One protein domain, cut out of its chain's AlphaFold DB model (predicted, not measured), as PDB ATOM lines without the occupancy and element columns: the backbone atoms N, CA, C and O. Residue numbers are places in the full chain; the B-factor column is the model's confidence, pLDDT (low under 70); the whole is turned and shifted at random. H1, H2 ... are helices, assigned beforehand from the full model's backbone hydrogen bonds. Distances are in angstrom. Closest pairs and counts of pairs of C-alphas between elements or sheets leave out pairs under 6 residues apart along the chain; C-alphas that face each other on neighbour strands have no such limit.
ATOM      1  N   ALA A 153      14.386 -18.198 -28.296       89.88
ATOM      2  CA  ALA A 153      13.179 -17.540 -27.782       89.88
ATOM      3  C   ALA A 153      13.438 -16.056 -27.486       89.88
ATOM      4  O   ALA A 153      12.648 -15.195 -27.867       89.88
ATOM      5  N   THR A 154      14.579 -15.752 -26.859       86.75
ATOM      6  CA  THR A 154      14.993 -14.373 -26.558       86.75
ATOM      7  C   THR A 154      15.106 -13.540 -27.834       86.75
ATOM      8  O   THR A 154      14.603 -12.423 -27.877       86.75
ATOM      9  N   ARG A 155      15.690 -14.097 -28.902       88.81
ATOM     10  CA  ARG A 155      15.812 -13.435 -30.210       88.81
ATOM     11  C   ARG A 155      14.462 -13.113 -30.847       88.81
ATOM     12  O   ARG A 155      14.323 -12.053 -31.448       88.81
ATOM     13  N   LEU A 156      13.460 -13.982 -30.693       88.81
ATOM     14  CA  LEU A 156      12.089 -13.679 -31.130       88.81
ATOM     15  C   LEU A 156      11.483 -12.525 -30.322       88.81
ATOM     16  O   LEU A 156      10.887 -11.629 -30.909       88.81
ATOM     17  N   GLY A 157      11.704 -12.497 -29.005       86.06
ATOM     18  CA  GLY A 157      11.292 -11.375 -28.157       86.06
ATOM     19  C   GLY A 157      11.967 -10.054 -28.535       86.06
ATOM     20  O   GLY A 157      11.299  -9.028 -28.622       86.06
ATOM     21  N   ILE A 158      13.273 -10.076 -28.816       87.00
ATOM     22  CA  ILE A 158      14.029  -8.902 -29.285       87.00
ATOM     23  C   ILE A 158      13.469  -8.402 -30.612       87.00
ATOM     24  O   ILE A 158      13.234  -7.207 -30.762       87.00
ATOM     25  N   ARG A 159      13.220  -9.313 -31.557       90.06
ATOM     26  CA  ARG A 159      12.611  -8.977 -32.845       90.06
ATOM     27  C   ARG A 159      11.284  -8.259 -32.672       90.06
ATOM     28  O   ARG A 159      11.088  -7.227 -33.295       90.06
ATOM     29  N   GLU A 160      10.413  -8.783 -31.823       87.62
ATOM     30  CA  GLU A 160       9.094  -8.200 -31.580       87.62
ATOM     31  C   GLU A 160       9.185  -6.808 -30.945       87.62
ATOM     32  O   GLU A 160       8.514  -5.876 -31.381       87.62
ATOM     33  N   VAL A 161      10.065  -6.634 -29.954       86.56
ATOM     34  CA  VAL A 161      10.296  -5.328 -29.320       86.56
ATOM     35  C   VAL A 161      10.823  -4.311 -30.331       86.56
ATOM     36  O   VAL A 161      10.282  -3.214 -30.418       86.56
ATOM     37  N   LEU A 162      11.827  -4.678 -31.133       87.31
ATOM     38  CA  LEU A 162      12.392  -3.779 -32.141       87.31
ATOM     39  C   LEU A 162      11.385  -3.430 -33.246       87.31
ATOM     40  O   LEU A 162      11.393  -2.310 -33.750       87.31
ATOM     41  N   ASP A 163      10.520  -4.372 -33.629       89.94
ATOM     42  CA  ASP A 163       9.468  -4.137 -34.623       89.94
ATOM     43  C   ASP A 163       8.426  -3.148 -34.094       89.94
ATOM     44  O   ASP A 163       8.140  -2.130 -34.726       89.94
ATOM     45  N   ARG A 164       7.931  -3.399 -32.877       88.19
ATOM     46  CA  ARG A 164       6.979  -2.529 -32.179       88.19
ATOM     47  C   ARG A 164       7.517  -1.112 -31.996       88.19
ATOM     48  O   ARG A 164       6.759  -0.152 -32.112       88.19
ATOM     49  N   ASP A 165       8.810  -0.986 -31.718       86.75
ATOM     50  CA  ASP A 165       9.471   0.303 -31.525       86.75
ATOM     51  C   ASP A 165       9.808   0.996 -32.873       86.75
ATOM     52  O   ASP A 165      10.309   2.117 -32.889       86.75
ATOM     53  N   GLY A 166       9.470   0.373 -34.013       90.31
ATOM     54  CA  GLY A 166       9.491   0.978 -35.350       90.31
ATOM     55  C   GLY A 166      10.769   0.744 -36.161       90.31
ATOM     56  O   GLY A 166      10.846   1.169 -37.316       90.31
ATOM     57  N   TYR A 167      11.751   0.022 -35.616       91.81
ATOM     58  CA  TYR A 167      13.065  -0.162 -36.248       91.81
ATOM     59  C   TYR A 167      13.030  -0.997 -37.531       91.81
ATOM     60  O   TYR A 167      13.992  -0.991 -38.296       91.81
ATOM     61  N   ARG A 168      11.926  -1.695 -37.819       93.31
ATOM     62  CA  ARG A 168      11.751  -2.419 -39.087       93.31
ATOM     63  C   ARG A 168      11.774  -1.500 -40.305       93.31
ATOM     64  O   ARG A 168      12.200  -1.930 -41.374       93.31
ATOM     65  N   ALA A 169      11.296  -0.267 -40.158       93.56
ATOM     66  CA  ALA A 169      11.212   0.688 -41.258       93.56
ATOM     67  C   ALA A 169      12.531   1.433 -41.523       93.56
ATOM     68  O   ALA A 169      12.610   2.156 -42.513       93.56
ATOM     69  N   TYR A 170      13.533   1.273 -40.655       94.69
ATOM     70  CA  TYR A 170      14.763   2.054 -40.709       94.69
ATOM     71  C   TYR A 170      15.678   1.558 -41.835       94.69
ATOM     72  O   TYR A 170      15.846   0.351 -42.041       94.69
ATOM     73  N   SER A 171      16.307   2.496 -42.542       94.69
ATOM     74  CA  SER A 171      17.401   2.202 -43.465       94.69
ATOM     75  C   SER A 171      18.670   1.797 -42.710       94.69
ATOM     76  O   SER A 171      18.795   1.973 -41.497       94.69
ATOM     77  N   GLU A 172      19.648   1.248 -43.431       92.94
ATOM     78  CA  GLU A 172      20.932   0.884 -42.828       92.94
ATOM     79  C   GLU A 172      21.665   2.120 -42.279       92.94
ATOM     80  O   GLU A 172      22.218   2.062 -41.182       92.94
ATOM     81  N   GLU A 173      21.586   3.262 -42.969       93.31
ATOM     82  CA  GLU A 173      22.120   4.545 -42.501       93.31
ATOM     83  C   GLU A 173      21.429   5.036 -41.225       93.31
ATOM     84  O   GLU A 173      22.105   5.484 -40.299       93.31
ATOM     85  N   GLU A 174      20.099   4.928 -41.145       93.44
ATOM     86  CA  GLU A 174      19.345   5.325 -39.950       93.44
ATOM     87  C   GLU A 174      19.732   4.470 -38.739       93.44
ATOM     88  O   GLU A 174      19.908   5.009 -37.646       93.44
ATOM     89  N   ILE A 175      19.946   3.161 -38.925       92.69
ATOM     90  CA  ILE A 175      20.466   2.289 -37.862       92.69
ATOM     91  C   ILE A 175      21.878   2.703 -37.436       92.69
ATOM     92  O   ILE A 175      22.140   2.776 -36.235       92.69
ATOM     93  N   TYR A 176      22.777   3.036 -38.368       91.56
ATOM     94  CA  TYR A 176      24.111   3.539 -38.012       91.56
ATOM     95  C   TYR A 176      24.060   4.839 -37.203       91.56
ATOM     96  O   TYR A 176      24.849   5.010 -36.273       91.56
ATOM     97  N   GLU A 177      23.127   5.746 -37.495       90.69
ATOM     98  CA  GLU A 177      22.938   6.942 -36.666       90.69
ATOM     99  C   GLU A 177      22.470   6.586 -35.247       90.69
ATOM    100  O   GLU A 177      23.007   7.127 -34.278       90.69
ATOM    101  N   GLN A 178      21.563   5.613 -35.097       88.94
ATOM    102  CA  GLN A 178      21.145   5.113 -33.777       88.94
ATOM    103  C   GLN A 178      22.295   4.441 -33.003       88.94
ATOM    104  O   GLN A 178      22.428   4.617 -31.787       88.94
ATOM    105  N   LEU A 179      23.179   3.717 -33.700       86.25
ATOM    106  CA  LEU A 179      24.382   3.123 -33.108       86.25
ATOM    107  C   LEU A 179      25.333   4.195 -32.556       86.25
ATOM    108  O   LEU A 179      25.819   4.059 -31.430       86.25
ATOM    109  N   LYS A 180      25.542   5.295 -33.292       84.50
ATOM    110  CA  LYS A 180      26.404   6.413 -32.861       84.50
ATOM    111  C   LYS A 180      25.885   7.108 -31.606       84.50
ATOM    112  O   LYS A 180      26.685   7.478 -30.743       84.50
ATOM    113  N   VAL A 181      24.565   7.279 -31.490       83.75
ATOM    114  CA  VAL A 181      23.932   7.872 -30.296       83.75
ATOM    115  C   VAL A 181      23.715   6.870 -29.161       83.75
ATOM    116  O   VAL A 181      23.288   7.277 -28.084       83.75
ATOM    117  N   ARG A 182      24.116   5.602 -29.352       81.75
ATOM    118  CA  ARG A 182      24.149   4.545 -28.324       81.75
ATOM    119  C   ARG A 182      22.766   4.104 -27.836       81.75
ATOM    120  O   ARG A 182      22.641   3.631 -26.713       81.75
ATOM    121  N   GLU A 183      21.751   4.207 -28.690       78.00
ATOM    122  CA  GLU A 183      20.345   3.949 -28.336       78.00
ATOM    123  C   GLU A 183      20.099   2.501 -27.862       78.00
ATOM    124  O   GLU A 183      19.334   2.250 -26.935       78.00
ATOM    125  N   PHE A 184      20.777   1.524 -28.475       75.62
ATOM    126  CA  PHE A 184      20.465   0.101 -28.288       75.62
ATOM    127  C   PHE A 184      21.149  -0.573 -27.093       75.62
ATOM    128  O   PHE A 184      20.786  -1.697 -26.741       75.62
ATOM    129  N   LEU A 185      22.171   0.048 -26.499       72.94
ATOM    130  CA  LEU A 185      22.987  -0.589 -25.465       72.94
ATOM    131  C   LEU A 185      23.330   0.370 -24.336       72.94
ATOM    132  O   LEU A 185      23.960   1.400 -24.544       72.94
ATOM    133  N   GLU A 186      23.042  -0.056 -23.108       72.50
ATOM    134  CA  GLU A 186      23.553   0.588 -21.904       72.50
ATOM    135  C   GLU A 186      24.696  -0.244 -21.300       72.50
ATOM    136  O   GLU A 186      24.534  -1.402 -20.897       72.50
ATOM    137  N   VAL A 187      25.889   0.353 -21.231       71.38
ATOM    138  CA  VAL A 187      27.111  -0.326 -20.781       71.38
ATOM    139  C   VAL A 187      27.514   0.154 -19.381       71.38
ATOM    140  O   VAL A 187      27.833   1.327 -19.178       71.38
ATOM    141  N   SER A 188      27.583  -0.764 -18.410       68.31
ATOM    142  CA  SER A 188      28.047  -0.462 -17.044       68.31
ATOM    143  C   SER A 188      29.570  -0.603 -16.943       68.31
ATOM    144  O   SER A 188      30.120  -1.609 -16.488       68.31
ATOM    145  N   ARG A 189      30.282   0.424 -17.412       73.50
ATOM    146  CA  ARG A 189      31.748   0.532 -17.325       73.50
ATOM    147  C   ARG A 189      32.144   1.861 -16.694       73.50
ATOM    148  O   ARG A 189      31.628   2.912 -17.060       73.50
ATOM    149  N   GLN A 190      33.110   1.807 -15.776       74.81
ATOM    150  CA  GLN A 190      33.665   3.006 -15.138       74.81
ATOM    151  C   GLN A 190      34.644   3.769 -16.044       74.81
ATOM    152  O   GLN A 190      34.756   4.983 -15.923       74.81
ATOM    153  N   SER A 191      35.349   3.070 -16.941       84.19
ATOM    154  CA  SER A 191      36.264   3.690 -17.908       84.19
ATOM    155  C   SER A 191      35.517   4.062 -19.186       84.19
ATOM    156  O   SER A 191      34.819   3.225 -19.756       84.19
ATOM    157  N   GLU A 192      35.697   5.300 -19.645       84.31
ATOM    158  CA  GLU A 192      35.136   5.788 -20.903       84.31
ATOM    159  C   GLU A 192      35.721   5.080 -22.127       84.31
ATOM    160  O   GLU A 192      34.965   4.707 -23.017       84.31
ATOM    161  N   GLU A 193      37.024   4.806 -22.120       86.31
ATOM    162  CA  GLU A 193      37.715   4.044 -23.165       86.31
ATOM    163  C   GLU A 193      37.071   2.665 -23.353       86.31
ATOM    164  O   GLU A 193      36.644   2.319 -24.448       86.31
ATOM    165  N   LYS A 194      36.850   1.933 -22.253       82.06
ATOM    166  CA  LYS A 194      36.196   0.615 -22.296       82.06
ATOM    167  C   LYS A 194      34.734   0.678 -22.736       82.06
ATOM    168  O   LYS A 194      34.240  -0.282 -23.310       82.06
ATOM    169  N   ARG A 195      34.026   1.781 -22.453       81.75
ATOM    170  CA  ARG A 195      32.671   1.988 -22.998       81.75
ATOM    171  C   ARG A 195      32.727   2.130 -24.509       81.75
ATOM    172  O   ARG A 195      31.926   1.502 -25.185       81.75
ATOM    173  N   ASN A 196      33.651   2.940 -25.018       85.56
ATOM    174  CA  ASN A 196      33.801   3.159 -26.454       85.56
ATOM    175  C   ASN A 196      34.168   1.853 -27.168       85.56
ATOM    176  O   ASN A 196      33.502   1.515 -28.138       85.56
ATOM    177  N   GLU A 197      35.099   1.064 -26.619       85.44
ATOM    178  CA  GLU A 197      35.425  -0.279 -27.129       85.44
ATOM    179  C   GLU A 197      34.191  -1.198 -27.202       85.44
ATOM    180  O   GLU A 197      34.022  -1.946 -28.166       85.44
ATOM    181  N   ASP A 198      33.319  -1.168 -26.187       82.38
ATOM    182  CA  ASP A 198      32.105  -1.990 -26.150       82.38
ATOM    183  C   ASP A 198      31.070  -1.535 -27.209       82.38
ATOM    184  O   ASP A 198      30.424  -2.386 -27.825       82.38
ATOM    185  N   TYR A 199      30.959  -0.229 -27.490       85.25
ATOM    186  CA  TYR A 199      30.119   0.295 -28.581       85.25
ATOM    187  C   TYR A 199      30.697   0.004 -29.972       85.25
ATOM    188  O   TYR A 199      29.957  -0.435 -30.847       85.25
ATOM    189  N   GLU A 200      32.007   0.170 -30.167       87.44
ATOM    190  CA  GLU A 200      32.696  -0.197 -31.415       87.44
ATOM    191  C   GLU A 200      32.558  -1.697 -31.698       87.44
ATOM    192  O   GLU A 200      32.334  -2.115 -32.833       87.44
ATOM    193  N   THR A 201      32.626  -2.526 -30.650       86.44
ATOM    194  CA  THR A 201      32.370  -3.967 -30.762       86.44
ATOM    195  C   THR A 201      30.944  -4.231 -31.243       86.44
ATOM    196  O   THR A 201      30.742  -5.079 -32.107       86.44
ATOM    197  N   PHE A 202      29.948  -3.518 -30.711       87.06
ATOM    198  CA  PHE A 202      28.558  -3.679 -31.136       87.06
ATOM    199  C   PHE A 202      28.329  -3.252 -32.589       87.06
ATOM    200  O   PHE A 202      27.696  -3.982 -33.350       87.06
ATOM    201  N   GLU A 203      28.899  -2.117 -32.992       89.12
ATOM    202  CA  GLU A 203      28.875  -1.653 -34.380       89.12
ATOM    203  C   GLU A 203      29.531  -2.675 -35.320       89.12
ATOM    204  O   GLU A 203      28.982  -2.991 -36.378       89.12
ATOM    205  N   ALA A 204      30.658  -3.267 -34.915       88.88
ATOM    206  CA  ALA A 204      31.321  -4.320 -35.678       88.88
ATOM    207  C   ALA A 204      30.467  -5.594 -35.795       88.88
ATOM    208  O   ALA A 204      30.414  -6.188 -36.874       88.88
ATOM    209  N   ILE A 205      29.773  -6.006 -34.724       89.44
ATOM    210  CA  ILE A 205      28.829  -7.139 -34.762       89.44
ATOM    211  C   ILE A 205      27.735  -6.866 -35.799       89.44
ATOM    212  O   ILE A 205      27.507  -7.701 -36.667       89.44
ATOM    213  N   TYR A 206      27.112  -5.685 -35.761       91.56
ATOM    214  CA  TYR A 206      26.083  -5.302 -36.730       91.56
ATOM    215  C   TYR A 206      26.611  -5.278 -38.173       91.56
ATOM    216  O   TYR A 206      26.003  -5.854 -39.073       91.56
ATOM    217  N   SER A 207      27.774  -4.661 -38.387       90.56
ATOM    218  CA  SER A 207      28.360  -4.473 -39.723       90.56
ATOM    219  C   SER A 207      28.821  -5.784 -40.368       90.56
ATOM    220  O   SER A 207      28.869  -5.896 -41.592       90.56
ATOM    221  N   SER A 208      29.199  -6.765 -39.546       90.75
ATOM    222  CA  SER A 208      29.684  -8.076 -39.992       90.75
ATOM    223  C   SER A 208      28.594  -9.143 -40.082       90.75
ATOM    224  O   SER A 208      28.881 -10.252 -40.542       90.75
ATOM    225  N   ASP A 209      27.357  -8.831 -39.681       92.81
ATOM    226  CA  ASP A 209      26.258  -9.787 -39.751       92.81
ATOM    227  C   ASP A 209      25.934 -10.141 -41.220       92.81
ATOM    228  O   ASP A 209      25.766  -9.251 -42.062       92.81
ATOM    229  N   PRO A 210      25.853 -11.440 -41.563       92.81
ATOM    230  CA  PRO A 210      25.678 -11.885 -42.941       92.81
ATOM    231  C   PRO A 210      24.235 -11.761 -43.456       92.81
ATOM    232  O   PRO A 210      23.988 -12.097 -44.619       92.81
ATOM    233  N   ALA A 211      23.263 -11.356 -42.629       93.31
ATOM    234  CA  ALA A 211      21.880 -11.211 -43.065       93.31
ATOM    235  C   ALA A 211      21.748 -10.118 -44.135       93.31
ATOM    236  O   ALA A 211      22.373  -9.064 -44.072       93.31
ATOM    237  N   SER A 212      20.899 -10.361 -45.133       89.75
ATOM    238  CA  SER A 212      20.661  -9.402 -46.217       89.75
ATOM    239  C   SER A 212      19.732  -8.258 -45.814       89.75
ATOM    240  O   SER A 212      19.815  -7.177 -46.384       89.75
ATOM    241  N   GLU A 213      18.822  -8.500 -44.869       95.12
ATOM    242  CA  GLU A 213      17.856  -7.501 -44.412       95.12
ATOM    243  C   GLU A 213      18.396  -6.730 -43.205       95.12
ATOM    244  O   GLU A 213      18.752  -7.331 -42.191       95.12
ATOM    245  N   THR A 214      18.380  -5.397 -43.293       95.44
ATOM    246  CA  THR A 214      18.818  -4.462 -42.243       95.44
ATOM    247  C   THR A 214      18.203  -4.776 -40.881       95.44
ATOM    248  O   THR A 214      18.908  -4.861 -39.877       95.44
ATOM    249  N   PHE A 215      16.890  -5.012 -40.843       95.25
ATOM    250  CA  PHE A 215      16.190  -5.314 -39.597       95.25
ATOM    251  C   PHE A 215      16.654  -6.636 -38.971       95.25
ATOM    252  O   PHE A 215      16.853  -6.709 -37.760       95.25
ATOM    253  N   GLU A 216      16.890  -7.673 -39.781       95.12
ATOM    254  CA  GLU A 216      17.424  -8.938 -39.270       95.12
ATOM    255  C   GLU A 216      18.857  -8.766 -38.758       95.12
ATOM    256  O   GLU A 216      19.160  -9.276 -37.681       95.12
ATOM    257  N   LYS A 217      19.718  -8.000 -39.447       95.06
ATOM    258  CA  LYS A 217      21.063  -7.678 -38.935       95.06
ATOM    259  C   LYS A 217      20.991  -7.026 -37.553       95.06
ATOM    260  O   LYS A 217      21.721  -7.421 -36.646       95.06
ATOM    261  N   LEU A 218      20.083  -6.063 -37.368       94.19
ATOM    262  CA  LEU A 218      19.888  -5.380 -36.086       94.19
ATOM    263  C   LEU A 218      19.444  -6.357 -34.989       94.19
ATOM    264  O   LEU A 218      20.028  -6.378 -33.906       94.19
ATOM    265  N   VAL A 219      18.442  -7.194 -35.274       92.75
ATOM    266  CA  VAL A 219      17.944  -8.222 -34.343       92.75
ATOM    267  C   VAL A 219      19.076  -9.147 -33.902       92.75
ATOM    268  O   VAL A 219      19.200  -9.459 -32.712       92.75
ATOM    269  N   ASN A 220      19.903  -9.586 -34.850       91.94
ATOM    270  CA  ASN A 220      21.027 -10.480 -34.594       91.94
ATOM    271  C   ASN A 220      22.072  -9.791 -33.731       91.94
ATOM    272  O   ASN A 220      22.458 -10.343 -32.706       91.94
ATOM    273  N   ALA A 221      22.451  -8.564 -34.089       90.00
ATOM    274  CA  ALA A 221      23.446  -7.801 -33.357       90.00
ATOM    275  C   ALA A 221      23.029  -7.567 -31.905       90.00
ATOM    276  O   ALA A 221      23.808  -7.846 -30.994       90.00
ATOM    277  N   VAL A 222      21.791  -7.115 -31.665       87.94
ATOM    278  CA  VAL A 222      21.254  -6.904 -30.307       87.94
ATOM    279  C   VAL A 222      21.227  -8.220 -29.525       87.94
ATOM    280  O   VAL A 222      21.651  -8.267 -28.368       87.94
ATOM    281  N   SER A 223      20.785  -9.310 -30.158       87.44
ATOM    282  CA  SER A 223      20.760 -10.640 -29.533       87.44
ATOM    283  C   SER A 223      22.161 -11.124 -29.161       87.44
ATOM    284  O   SER A 223      22.387 -11.591 -28.042       87.44
ATOM    285  N   ASP A 224      23.120 -10.988 -30.073       85.19
ATOM    286  CA  ASP A 224      24.496 -11.425 -29.874       85.19
ATOM    287  C   ASP A 224      25.202 -10.571 -28.829       85.19
ATOM    288  O   ASP A 224      25.906 -11.122 -27.982       85.19
ATOM    289  N   ALA A 225      24.947  -9.262 -28.809       81.12
ATOM    290  CA  ALA A 225      25.408  -8.378 -27.751       81.12
ATOM    291  C   ALA A 225      24.902  -8.858 -26.386       81.12
ATOM    292  O   ALA A 225      25.703  -9.069 -25.476       81.12
ATOM    293  N   ILE A 226      23.602  -9.134 -26.250       78.56
ATOM    294  CA  ILE A 226      23.025  -9.640 -24.998       78.56
ATOM    295  C   ILE A 226      23.653 -10.980 -24.593       78.56
ATOM    296  O   ILE A 226      23.963 -11.170 -23.420       78.56
ATOM    297  N   HIS A 227      23.868 -11.914 -25.521       76.31
ATOM    298  CA  HIS A 227      24.292 -13.278 -25.181       76.31
ATOM    299  C   HIS A 227      25.809 -13.488 -25.058       76.31
ATOM    300  O   HIS A 227      26.234 -14.291 -24.223       76.31
ATOM    301  N   HIS A 228      26.634 -12.771 -25.821       71.06
ATOM    302  CA  HIS A 228      28.092 -12.958 -25.831       71.06
ATOM    303  C   HIS A 228      28.832 -12.051 -24.841       71.06
ATOM    304  O   HIS A 228      29.931 -12.385 -24.397       71.06
ATOM    305  N   SER A 229      28.225 -10.946 -24.414       56.75
ATOM    306  CA  SER A 229      28.938  -9.888 -23.687       56.75
ATOM    307  C   SER A 229      28.511  -9.766 -22.224       56.75
ATOM    308  O   SER A 229      28.418  -8.676 -21.659       56.75
ATOM    309  N   SER A 230      28.341 -10.920 -21.576       49.62
ATOM    310  CA  SER A 230      27.836 -11.093 -20.200       49.62
ATOM    311  C   SER A 230      28.680 -10.467 -19.067       49.62
ATOM    312  O   SER A 230      28.335 -10.601 -17.898       49.62
ATOM    313  N   SER A 231      29.776  -9.765 -19.379       52.50
ATOM    314  CA  SER A 231      30.554  -8.960 -18.412       52.50
ATOM    315  C   SER A 231      30.757  -7.495 -18.822       52.50
ATOM    316  O   SER A 231      31.416  -6.737 -18.101       52.50
ATOM    317  N   ARG A 232      30.253  -7.111 -19.999       57.44
ATOM    318  CA  ARG A 232      30.376  -5.774 -20.604       57.44
ATOM    319  C   ARG A 232      29.057  -5.021 -20.479       57.44
ATOM    320  O   ARG A 232      29.042  -3.885 -20.017       57.44
ATOM    321  N   PHE A 233      27.955  -5.696 -20.782       57.22
ATOM    322  CA  PHE A 233      26.611  -5.145 -20.666       57.22
ATOM    323  C   PHE A 233      26.010  -5.528 -19.315       57.22
ATOM    324  O   PHE A 233      26.254  -6.622 -18.805       57.22
ATOM    325  N   ASN A 234      25.277  -4.608 -18.690       49.22
ATOM    326  CA  ASN A 234      24.686  -4.795 -17.360       49.22
ATOM    327  C   ASN A 234      23.455  -5.717 -17.406       49.22
ATOM    328  O   ASN A 234      22.390  -5.379 -16.900       49.22
ATOM    329  N   THR A 235      23.564  -6.854 -18.087       53.47
ATOM    330  CA  THR A 235      22.425  -7.700 -18.422       53.47
ATOM    331  C   THR A 235      22.676  -9.127 -17.956       53.47
ATOM    332  O   THR A 235      23.591  -9.823 -18.398       53.47
ATOM    333  N   TYR A 236      21.826  -9.593 -17.040       63.97
ATOM    334  CA  TYR A 236      21.657 -11.025 -16.831       63.97
ATOM    335  C   TYR A 236      21.040 -11.600 -18.105       63.97
ATOM    336  O   TYR A 236      19.907 -11.278 -18.455       63.97
ATOM    337  N   THR A 237      21.789 -12.428 -18.829       75.56
ATOM    338  CA  THR A 237      21.276 -13.035 -20.060       75.56
ATOM    339  C   THR A 237      20.233 -14.096 -19.694       75.56
ATOM    340  O   THR A 237      20.454 -14.827 -18.724       75.56
ATOM    341  N   PRO A 238      19.135 -14.267 -20.451       79.25
ATOM    342  CA  PRO A 238      18.138 -15.303 -20.159       79.25
ATOM    343  C   PRO A 238      18.745 -16.702 -19.993       79.25
ATOM    344  O   PRO A 238      18.369 -17.449 -19.092       79.25
ATOM    345  N   GLN A 239      19.779 -17.015 -20.776       82.12
ATOM    346  CA  GLN A 239      20.563 -18.237 -20.631       82.12
ATOM    347  C   GLN A 239      21.276 -18.330 -19.273       82.12
ATOM    348  O   GLN A 239      21.169 -19.348 -18.591       82.12
ATOM    349  N   THR A 240      22.030 -17.300 -18.873       79.31
ATOM    350  CA  THR A 240      22.758 -17.306 -17.590       79.31
ATOM    351  C   THR A 240      21.803 -17.308 -16.401       79.31
ATOM    352  O   THR A 240      22.086 -17.970 -15.398       79.31
ATOM    353  N   THR A 241      20.649 -16.651 -16.531       83.56
ATOM    354  CA  THR A 241      19.542 -16.708 -15.573       83.56
ATOM    355  C   THR A 241      19.002 -18.125 -15.461       83.56
ATOM    356  O   THR A 241      19.002 -18.669 -14.361       83.56
TER     357      THR A 241
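What this domain is: This is residues 153 to 241 of the 364 residues of an uncharacterized protein of Halogeometricum sp. CBA1124 (UniProt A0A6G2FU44). H4 runs through the middle of a small, rounded body of helices, with H1 packed on one side of it and H3 on the other, both steeply tilted to it. H2 runs beside part of H3 with slight contact, and the very short H5 sits near the last residues of H4 and the first of H1. The printed part has 89 residues with five named helices, H1 to H5 in order, and no named strand: all helix. It is compact, with a radius of gyration of the C-alphas of 12.7 A and spans of 34 by 29 by 23 A.

Where its parts are: H1, residues 153 to 164, begins at C-alpha 153 (13.179, -17.540, -27.782) and is 16.8 A long. H2 is residues 172 to 180, 12.6 A. H3, residues 192 to 208, is the longest at 24.2 A, beginning at C-alpha 192 (35.136, 5.788, -20.903). H4, residues 214 to 228, measures 20.7 A. H5, residues 238 to 241, is 5.0 A long and ends at C-alpha 241 (19.542, -16.708, -15.573).

How they stand to each other: H1 touches residues 219 to 223 of H4 at a steep tilt of 44 degrees, opposite ways; the closest C-alphas, of Arg 159 and Val 219, are 5.6 A apart. Residues 202 to 206 of H3 touch H4 at a steep tilt of 48 degrees, opposite ways, closest at the C-alphas of Tyr 206 and Ala 221, 5.0 A. H2 and H3 form a helical hairpin and only just touch, with 3 pairs of C-alphas within 8 A. H1 and H3 are apart. In H1, H2, H3 and H4 every O i to N i+4 pair is within hydrogen-bond range; H5 is too short for such a pair.

The domain as a whole: The C-alphas of Gln 190 and Ser 212, the two farthest apart, are 35.9 A apart. The printed part has no cut. The link from H2 to H3 is long, with 11 residues. Mean pLDDT of the printed part is 83.7; residue 188 and residues 229 to 236 are under 70.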